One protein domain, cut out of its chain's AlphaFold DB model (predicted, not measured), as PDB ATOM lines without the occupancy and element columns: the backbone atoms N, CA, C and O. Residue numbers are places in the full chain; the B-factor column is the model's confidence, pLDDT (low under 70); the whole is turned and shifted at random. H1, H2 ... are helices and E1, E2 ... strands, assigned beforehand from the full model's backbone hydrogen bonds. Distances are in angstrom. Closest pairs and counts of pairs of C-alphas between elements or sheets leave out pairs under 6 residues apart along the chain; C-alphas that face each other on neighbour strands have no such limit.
ATOM      1  N   GLN A  23     166.573 150.620 159.095       53.44
ATOM      2  CA  GLN A  23     166.837 151.658 158.082       53.44
ATOM      3  C   GLN A  23     168.223 152.329 158.167       53.44
ATOM      4  O   GLN A  23     168.615 153.045 157.247       53.44
ATOM      5  N   SER A  24     169.012 152.074 159.220       51.62
ATOM      6  CA  SER A  24     170.362 152.658 159.355       51.62
ATOM      7  C   SER A  24     171.391 152.023 158.410       51.62
ATOM      8  O   SER A  24     172.215 152.725 157.819       51.62
ATOM      9  N   SER A  25     171.332 150.701 158.226       56.66
ATOM     10  CA  SER A  25     172.231 149.962 157.335       56.66
ATOM     11  C   SER A  25     171.972 150.305 155.869       56.66
ATOM     12  O   SER A  25     172.929 150.513 155.123       56.66
ATOM     13  N   PHE A  26     170.703 150.436 155.473       62.16
ATOM     14  CA  PHE A  26     170.319 150.827 154.116       62.16
ATOM     15  C   PHE A  26     170.741 152.263 153.792       62.16
ATOM     16  O   PHE A  26     171.297 152.518 152.724       62.16
ATOM     17  N   CYS A  27     170.580 153.181 154.750       61.66
ATOM     18  CA  CYS A  27     171.034 154.558 154.590       61.66
ATOM     19  C   CYS A  27     172.550 154.641 154.347       61.66
ATOM     20  O   CYS A  27     173.009 155.304 153.415       61.66
ATOM     21  N   ARG A  28     173.326 153.855 155.102       62.91
ATOM     22  CA  ARG A  28     174.778 153.764 154.921       62.91
ATOM     23  C   ARG A  28     175.174 153.149 153.572       62.91
ATOM     24  O   ARG A  28     176.149 153.596 152.977       62.91
ATOM     25  N   ILE A  29     174.428 152.158 153.066       63.75
ATOM     26  CA  ILE A  29     174.644 151.575 151.723       63.75
ATOM     27  C   ILE A  29     174.423 152.624 150.624       63.75
ATOM     28  O   ILE A  29     175.143 152.634 149.628       63.75
ATOM     29  N   LYS A  30     173.465 153.534 150.818       59.34
ATOM     30  CA  LYS A  30     173.187 154.658 149.912       59.34
ATOM     31  C   LYS A  30     174.134 155.854 150.103       59.34
ATOM     32  O   LYS A  30     173.992 156.851 149.401       59.34
ATOM     33  N   GLY A  31     175.110 155.749 151.008       59.28
ATOM     34  CA  GLY A  31     176.106 156.790 151.268       59.28
ATOM     35  C   GLY A  31     175.605 157.953 152.128       59.28
ATOM     36  O   GLY A  31     176.239 159.001 152.118       59.28
ATOM     37  N   GLY A  32     174.490 157.783 152.845       67.69
ATOM     38  CA  GLY A  32     173.947 158.771 153.778       67.69
ATOM     39  C   GLY A  32     174.056 158.338 155.241       67.69
ATOM     40  O   GLY A  32     174.451 157.212 155.559       67.69
ATOM     41  N   GLU A  33     173.652 159.230 156.142       70.25
ATOM     42  CA  GLU A  33     173.537 158.968 157.575       70.25
ATOM     43  C   GLU A  33     172.086 159.157 158.050       70.25
ATOM     44  O   GLU A  33     171.390 160.078 157.612       70.25
ATOM     45  N   PRO A  34     171.582 158.293 158.948       70.00
ATOM     46  CA  PRO A  34     170.261 158.494 159.516       70.00
ATOM     47  C   PRO A  34     170.269 159.731 160.422       70.00
ATOM     48  O   PRO A  34     171.116 159.861 161.310       70.00
ATOM     49  N   TYR A  35     169.296 160.624 160.257       67.19
ATOM     50  CA  TYR A  35     169.083 161.727 161.191       67.19
ATOM     51  C   TYR A  35     167.606 162.002 161.448       67.19
ATOM     52  O   TYR A  35     166.746 161.755 160.612       67.19
ATOM     53  N   VAL A  36     167.325 162.554 162.627       65.31
ATOM     54  CA  VAL A  36     165.982 162.977 163.033       65.31
ATOM     55  C   VAL A  36     165.861 164.485 162.824       65.31
ATOM     56  O   VAL A  36     166.752 165.236 163.238       65.31
ATOM     57  N   ASN A  37     164.806 164.936 162.142       61.41
ATOM     58  CA  ASN A  37     164.514 166.365 162.003       61.41
ATOM     59  C   ASN A  37     163.846 166.929 163.275       61.41
ATOM     60  O   ASN A  37     163.538 166.206 164.219       61.41
ATOM     61  N   PHE A  38     163.578 168.234 163.294       58.00
ATOM     62  CA  PHE A  38     162.939 168.891 164.443       58.00
ATOM     63  C   PHE A  38     161.497 168.414 164.718       58.00
ATOM     64  O   PHE A  38     161.000 168.589 165.824       58.00
ATOM     65  N   GLY A  39     160.835 167.806 163.728       62.03
ATOM     66  CA  GLY A  39     159.496 167.223 163.838       62.03
ATOM     67  C   GLY A  39     159.475 165.752 164.270       62.03
ATOM     68  O   GLY A  39     158.405 165.159 164.292       62.03
ATOM     69  N   GLY A  40     160.628 165.152 164.593       55.56
ATOM     70  CA  GLY A  40     160.722 163.748 165.016       55.56
ATOM     71  C   GLY A  40     160.767 162.730 163.871       55.56
ATOM     72  O   GLY A  40     160.837 161.530 164.126       55.56
ATOM     73  N   TYR A  41     160.781 163.189 162.619       60.16
ATOM     74  CA  TYR A  41     160.830 162.328 161.440       60.16
ATOM     75  C   TYR A  41     162.263 161.877 161.150       60.16
ATOM     76  O   TYR A  41     163.203 162.678 161.207       60.16
ATOM     77  N   GLN A  42     162.423 160.591 160.840       63.06
ATOM     78  CA  GLN A  42     163.697 159.989 160.455       63.06
ATOM     79  C   GLN A  42     163.925 160.160 158.952       63.06
ATOM     80  O   GLN A  42     163.044 159.829 158.167       63.06
ATOM     81  N   TYR A  43     165.110 160.635 158.576       66.69
ATOM     82  CA  TYR A  43     165.554 160.776 157.189       66.69
ATOM     83  C   TYR A  43     166.891 160.083 156.985       66.69
ATOM     84  O   TYR A  43     167.683 159.945 157.922       66.69
ATOM     85  N   CYS A  44     167.162 159.723 155.735       67.00
ATOM     86  CA  CYS A  44     168.497 159.382 155.277       67.00
ATOM     87  C   CYS A  44     169.091 160.545 154.477       67.00
ATOM     88  O   CYS A  44     168.492 161.017 153.513       67.00
ATOM     89  N   GLY A  45     170.275 161.002 154.869       73.38
ATOM     90  CA  GLY A  45     171.010 162.018 154.126       73.38
ATOM     91  C   GLY A  45     172.344 162.329 154.782       73.38
ATOM     92  O   GLY A  45     172.627 161.906 155.897       73.38
ATOM     93  N   THR A  46     173.187 163.072 154.099       74.19
ATOM     94  CA  THR A  46     174.460 163.543 154.637       74.19
ATOM     95  C   THR A  46     174.206 164.839 155.377       74.19
ATOM     96  O   THR A  46     173.588 165.754 154.832       74.19
ATOM     97  N   LYS A  47     174.678 164.946 156.619       75.69
ATOM     98  CA  LYS A  47     174.782 166.242 157.291       75.69
ATOM     99  C   LYS A  47     176.112 166.877 156.923       75.69
ATOM    100  O   LYS A  47     177.163 166.287 157.151       75.69
ATOM    101  N   TYR A  48     176.060 168.093 156.404       81.38
ATOM    102  CA  TYR A  48     177.249 168.845 156.036       81.38
ATOM    103  C   TYR A  48     177.619 169.817 157.152       81.38
ATOM    104  O   TYR A  48     176.789 170.600 157.624       81.38
ATOM    105  N   SER A  49     178.875 169.765 157.596       85.44
ATOM    106  CA  SER A  49     179.358 170.589 158.714       85.44
ATOM    107  C   SER A  49     179.454 172.075 158.366       85.44
ATOM    108  O   SER A  49     179.513 172.917 159.257       85.44
ATOM    109  N   ASP A  50     179.503 172.398 157.074       85.50
ATOM    110  CA  ASP A  50     179.573 173.761 156.551       85.50
ATOM    111  C   ASP A  50     178.194 174.365 156.245       85.50
ATOM    112  O   ASP A  50     178.112 175.463 155.698       85.50
ATOM    113  N   GLY A  51     177.111 173.687 156.636       84.62
ATOM    114  CA  GLY A  51     175.752 174.191 156.506       84.62
ATOM    115  C   GLY A  51     175.592 175.621 157.035       84.62
ATOM    116  O   GLY A  51     175.956 175.931 158.168       84.62
ATOM    117  N   GLY A  52     175.035 176.506 156.208       81.12
ATOM    118  CA  GLY A  52     174.832 177.923 156.521       81.12
ATOM    119  C   GLY A  52     176.013 178.848 156.202       81.12
ATOM    120  O   GLY A  52     175.813 180.065 156.202       81.12
ATOM    121  N   LYS A  53     177.203 178.314 155.883       89.12
ATOM    122  CA  LYS A  53     178.359 179.094 155.403       89.12
ATOM    123  C   LYS A  53     178.013 179.808 154.093       89.12
ATOM    124  O   LYS A  53     177.369 179.221 153.231       89.12
ATOM    125  N   GLU A  54     178.450 181.056 153.924       86.94
ATOM    126  CA  GLU A  54     178.308 181.767 152.645       86.94
ATOM    127  C   GLU A  54     179.111 181.088 151.528       86.94
ATOM    128  O   GLU A  54     180.217 180.591 151.752       86.94
ATOM    129  N   CYS A  55     178.560 181.089 150.317       83.19
ATOM    130  CA  CYS A  55     179.186 180.491 149.142       83.19
ATOM    131  C   CYS A  55     178.871 181.289 147.871       83.19
ATOM    132  O   CYS A  55     177.800 181.889 147.740       83.19
ATOM    133  N   TYR A  56     179.804 181.274 146.919       82.75
ATOM    134  CA  TYR A  56     179.645 181.858 145.583       82.75
ATOM    135  C   TYR A  56     179.499 180.772 144.506       82.75
ATOM    136  O   TYR A  56     179.043 181.038 143.394       82.75
ATOM    137  N   SER A  57     179.870 179.535 144.840       80.06
ATOM    138  CA  SER A  57     179.733 178.344 144.010       80.06
ATOM    139  C   SER A  57     179.564 177.095 144.877       80.06
ATOM    140  O   SER A  57     180.111 177.026 145.976       80.06
ATOM    141  N   SER A  58     178.901 176.053 144.359       76.44
ATOM    142  CA  SER A  58     178.818 174.744 145.035       76.44
ATOM    143  C   SER A  58     180.184 174.096 145.284       76.44
ATOM    144  O   SER A  58     180.294 173.235 146.141       76.44
ATOM    145  N   ARG A  59     181.257 174.531 144.604       78.94
ATOM    146  CA  ARG A  59     182.629 174.050 144.872       78.94
ATOM    147  C   ARG A  59     183.165 174.451 146.251       78.94
ATOM    148  O   ARG A  59     184.180 173.916 146.682       78.94
ATOM    149  N   GLU A  60     182.530 175.418 146.910       76.56
ATOM    150  CA  GLU A  60     182.919 175.915 148.236       76.56
ATOM    151  C   GLU A  60     182.173 175.228 149.388       76.56
ATOM    152  O   GLU A  60     182.438 175.557 150.554       76.56
ATOM    153  N   CYS A  61     181.259 174.311 149.048       77.25
ATOM    154  CA  CYS A  61     180.406 173.569 149.963       77.25
ATOM    155  C   CYS A  61     180.670 172.058 149.857       77.25
ATOM    156  O   CYS A  61     181.022 171.553 148.791       77.25
ATOM    157  N   GLN A  62     180.463 171.324 150.949       82.12
ATOM    158  CA  GLN A  62     180.419 169.857 150.930       82.12
ATOM    159  C   GLN A  62     179.168 169.342 150.194       82.12
ATOM    160  O   GLN A  62     179.218 168.286 149.567       82.12
ATOM    161  N   GLY A  63     178.071 170.107 150.259       78.19
ATOM    162  CA  GLY A  63     176.843 169.912 149.486       78.19
ATOM    163  C   GLY A  63     176.603 171.029 148.466       78.19
ATOM    164  O   GLY A  63     177.526 171.531 147.828       78.19
ATOM    165  N   ASP A  64     175.349 171.453 148.320       79.69
ATOM    166  CA  ASP A  64     174.972 172.505 147.370       79.69
ATOM    167  C   ASP A  64     175.142 173.918 147.943       79.69
ATOM    168  O   ASP A  64     174.887 174.158 149.125       79.69
ATOM    169  N   CYS A  65     175.488 174.880 147.080       82.44
ATOM    170  CA  CYS A  65     175.359 176.304 147.381       82.44
ATOM    171  C   CYS A  65     173.953 176.790 146.997       82.44
ATOM    172  O   CYS A  65     173.634 176.906 145.813       82.44
ATOM    173  N   VAL A  66     173.105 177.062 147.988       85.38
ATOM    174  CA  VAL A  66     171.688 177.395 147.782       85.38
ATOM    175  C   VAL A  66     171.491 178.905 147.843       85.38
ATOM    176  O   VAL A  66     171.912 179.562 148.796       85.38
ATOM    177  N   LEU A  67     170.842 179.471 146.829       83.19
ATOM    178  CA  LEU A  67     170.516 180.894 146.799       83.19
ATOM    179  C   LEU A  67     169.313 181.203 147.708       83.19
ATOM    180  O   LEU A  67     168.459 180.336 147.908       83.19
ATOM    181  N   PRO A  68     169.215 182.427 148.256       77.69
ATOM    182  CA  PRO A  68     168.024 182.872 148.976       77.69
ATOM    183  C   PRO A  68     166.748 182.695 148.140       77.69
ATOM    184  O   PRO A  68     166.776 182.881 146.925       77.69
ATOM    185  N   ILE A  69     165.617 182.391 148.783       76.94
ATOM    186  CA  ILE A  69     164.333 182.153 148.091       76.94
ATOM    187  C   ILE A  69     163.843 183.367 147.285       76.94
ATOM    188  O   ILE A  69     163.157 183.224 146.280       76.94
ATOM    189  N   ASP A  70     164.218 184.569 147.715       74.94
ATOM    190  CA  ASP A  70     163.890 185.849 147.088       74.94
ATOM    191  C   ASP A  70     164.987 186.334 146.120       74.94
ATOM    192  O   ASP A  70     164.982 187.497 145.679       74.94
ATOM    193  N   TRP A  71     165.977 185.486 145.830       79.38
ATOM    194  CA  TRP A  71     167.021 185.813 144.876       79.38
ATOM    195  C   TRP A  71     166.466 185.744 143.454       79.38
ATOM    196  O   TRP A  71     165.854 184.766 143.035       79.38
ATOM    197  N   ASN A  72     166.698 186.817 142.704       73.81
ATOM    198  CA  ASN A  72     166.273 186.950 141.323       73.81
ATOM    199  C   ASN A  72     167.468 187.449 140.496       73.81
ATOM    200  O   ASN A  72     168.014 188.508 140.834       73.81
ATOM    201  N   PRO A  73     167.845 186.756 139.404       70.06
ATOM    202  CA  PRO A  73     168.950 187.175 138.542       70.06
ATOM    203  C   PRO A  73     168.751 188.573 137.934       70.06
ATOM    204  O   PRO A  73     169.724 189.292 137.724       70.06
ATOM    205  N   ALA A  74     167.505 188.998 137.698       75.25
ATOM    206  CA  ALA A  74     167.185 190.319 137.152       75.25
ATOM    207  C   ALA A  74     167.220 191.448 138.202       75.25
ATOM    208  O   ALA A  74     167.200 192.623 137.845       75.25
ATOM    209  N   GLY A  75     167.269 191.114 139.496       69.75
ATOM    210  CA  GLY A  75     167.195 192.087 140.593       69.75
ATOM    211  C   GLY A  75     168.520 192.769 140.940       69.75
ATOM    212  O   GLY A  75     168.568 193.516 141.913       69.75
ATOM    213  N   GLY A  76     169.609 192.466 140.223       67.94
ATOM    214  CA  GLY A  76     170.942 193.029 140.481       67.94
ATOM    215  C   GLY A  76     171.555 192.651 141.839       67.94
ATOM    216  O   GLY A  76     172.614 193.166 142.198       67.94
ATOM    217  N   LYS A  77     170.914 191.761 142.611       61.00
ATOM    218  CA  LYS A  77     171.424 191.263 143.895       61.00
ATOM    219  C   LYS A  77     172.701 190.454 143.657       61.00
ATOM    220  O   LYS A  77     172.745 189.597 142.774       61.00
ATOM    221  N   LYS A  78     173.727 190.685 144.482       67.94
ATOM    222  CA  LYS A  78     174.969 189.897 144.462       67.94
ATOM    223  C   LYS A  78     174.634 188.409 144.647       67.94
ATOM    224  O   LYS A  78     173.840 188.064 145.519       67.94
ATOM    225  N   VAL A  79     175.229 187.540 143.829       66.69
ATOM    226  CA  VAL A  79     175.060 186.082 143.935       66.69
ATOM    227  C   VAL A  79     175.864 185.589 145.133       66.69
ATOM    228  O   VAL A  79     177.066 185.360 145.028       66.69
ATOM    229  N   VAL A  80     175.207 185.516 146.286       77.88
ATOM    230  CA  VAL A  80     175.764 184.950 147.518       77.88
ATOM    231  C   VAL A  80     174.739 183.961 148.051       77.88
ATOM    232  O   VAL A  80     173.649 184.352 148.470       77.88
ATOM    233  N   GLY A  81     175.066 182.677 147.954       85.12
ATOM    234  CA  GLY A  81     174.267 181.595 148.508       85.12
ATOM    235  C   GLY A  81     174.725 181.209 149.909       85.12
ATOM    236  O   GLY A  81     175.637 181.813 150.485       85.12
ATOM    237  N   ARG A  82     174.101 180.163 150.448       83.69
ATOM    238  CA  ARG A  82     174.541 179.470 151.660       83.69
ATOM    239  C   ARG A  82     174.660 177.975 151.407       83.69
ATOM    240  O   ARG A  82     173.805 177.394 150.739       83.69
ATOM    241  N   CYS A  83     175.697 177.353 151.957       81.75
ATOM    242  CA  CYS A  83     175.877 175.911 151.880       81.75
ATOM    243  C   CYS A  83     174.701 175.195 152.548       81.75
ATOM    244  O   CYS A  83     174.268 175.559 153.647       81.75
ATOM    245  N   ARG A  84     174.169 174.177 151.875       79.88
ATOM    246  CA  ARG A  84     173.069 173.358 152.380       79.88
ATOM    247  C   ARG A  84     173.555 172.502 153.550       79.88
ATOM    248  O   ARG A  84     174.577 171.838 153.439       79.88
ATOM    249  N   SER A  85     172.815 172.473 154.656       74.56
ATOM    250  CA  SER A  85     173.204 171.697 155.848       74.56
ATOM    251  C   SER A  85     172.946 170.192 155.726       74.56
ATOM    252  O   SER A  85     173.433 169.425 156.555       74.56
ATOM    253  N   ASN A  86     172.156 169.762 154.741       69.88
ATOM    254  CA  ASN A  86     171.891 168.354 154.473       69.88
ATOM    255  C   ASN A  86     171.542 168.084 153.004       69.88
ATOM    256  O   ASN A  86     170.984 168.955 152.343       69.88
ATOM    257  N   ASP A  87     171.807 166.884 152.494       66.38
ATOM    258  CA  ASP A  87     171.171 166.384 151.271       66.38
ATOM    259  C   ASP A  87     170.111 165.339 151.621       66.38
ATOM    260  O   ASP A  87     170.350 164.139 151.695       66.38
ATOM    261  N   THR A  88     168.876 165.787 151.830       57.03
ATOM    262  CA  THR A  88     167.743 164.860 151.737       57.03
ATOM    263  C   THR A  88     167.592 164.510 150.255       57.03
ATOM    264  O   THR A  88     166.975 165.266 149.504       57.03
ATOM    265  N   ARG A  89     168.283 163.453 149.804       47.53
ATOM    266  CA  ARG A  89     168.223 162.974 148.411       47.53
ATOM    267  C   ARG A  89     166.946 162.195 148.116       47.53
ATOM    268  O   ARG A  89     166.505 162.231 146.978       47.53
TER     269      ARG A  89
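AT A GLANCE: This is residues 23 to 89 of the 110 residues of an uncharacterized protein of Alteromonadaceae bacterium 2753L.S.0a.02 (UniProt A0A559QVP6). With little regular structure, this elongated model has a small three-stranded sheet, E1, E2 and E4, covered by a short helix, H1, at one end, and loops round E3 towards the other, where residues 72 to 77 stick out. The 67 printed residues run H1, E1, E2, E3, E4, mixed in class, with 23 in named elements; the sheet E1, E2, E4 is antiparallel. It is loose, with a radius of gyration of the C-alphas of 14.4 A and spans of 46 by 26 by 16 A.

HOW THE PARTS SIT: Start at H1, residues 23 to 29, on the sheet at a height of 8.6 A; its O i to N i+4 pairs are within hydrogen-bond range. Its closest C-alphas to E2, residues 42 to 47, are Cys 27 and Cys 44, 5.5 A. E1, residues 33 to 36, forms a hairpin with E2: N 35 and O 43 are 2.9 A apart. E4, residues 86 to 88, has N 87 3.1 A from O 46 of E2. E3, residues 81 to 83, pairs with no named strand.

IN THESE COORDINATES: Find C-alpha 23 at (166.837, 151.658, 158.082); H1 runs 10.1 A. E2 runs 13.1 A. E4 ends at C-alpha 88, (167.743, 164.860, 151.737).

THE WHOLE: The printed part has no cut; the E2 to E3 link is long. Residues 23 to 32, among others, have pLDDT under 70.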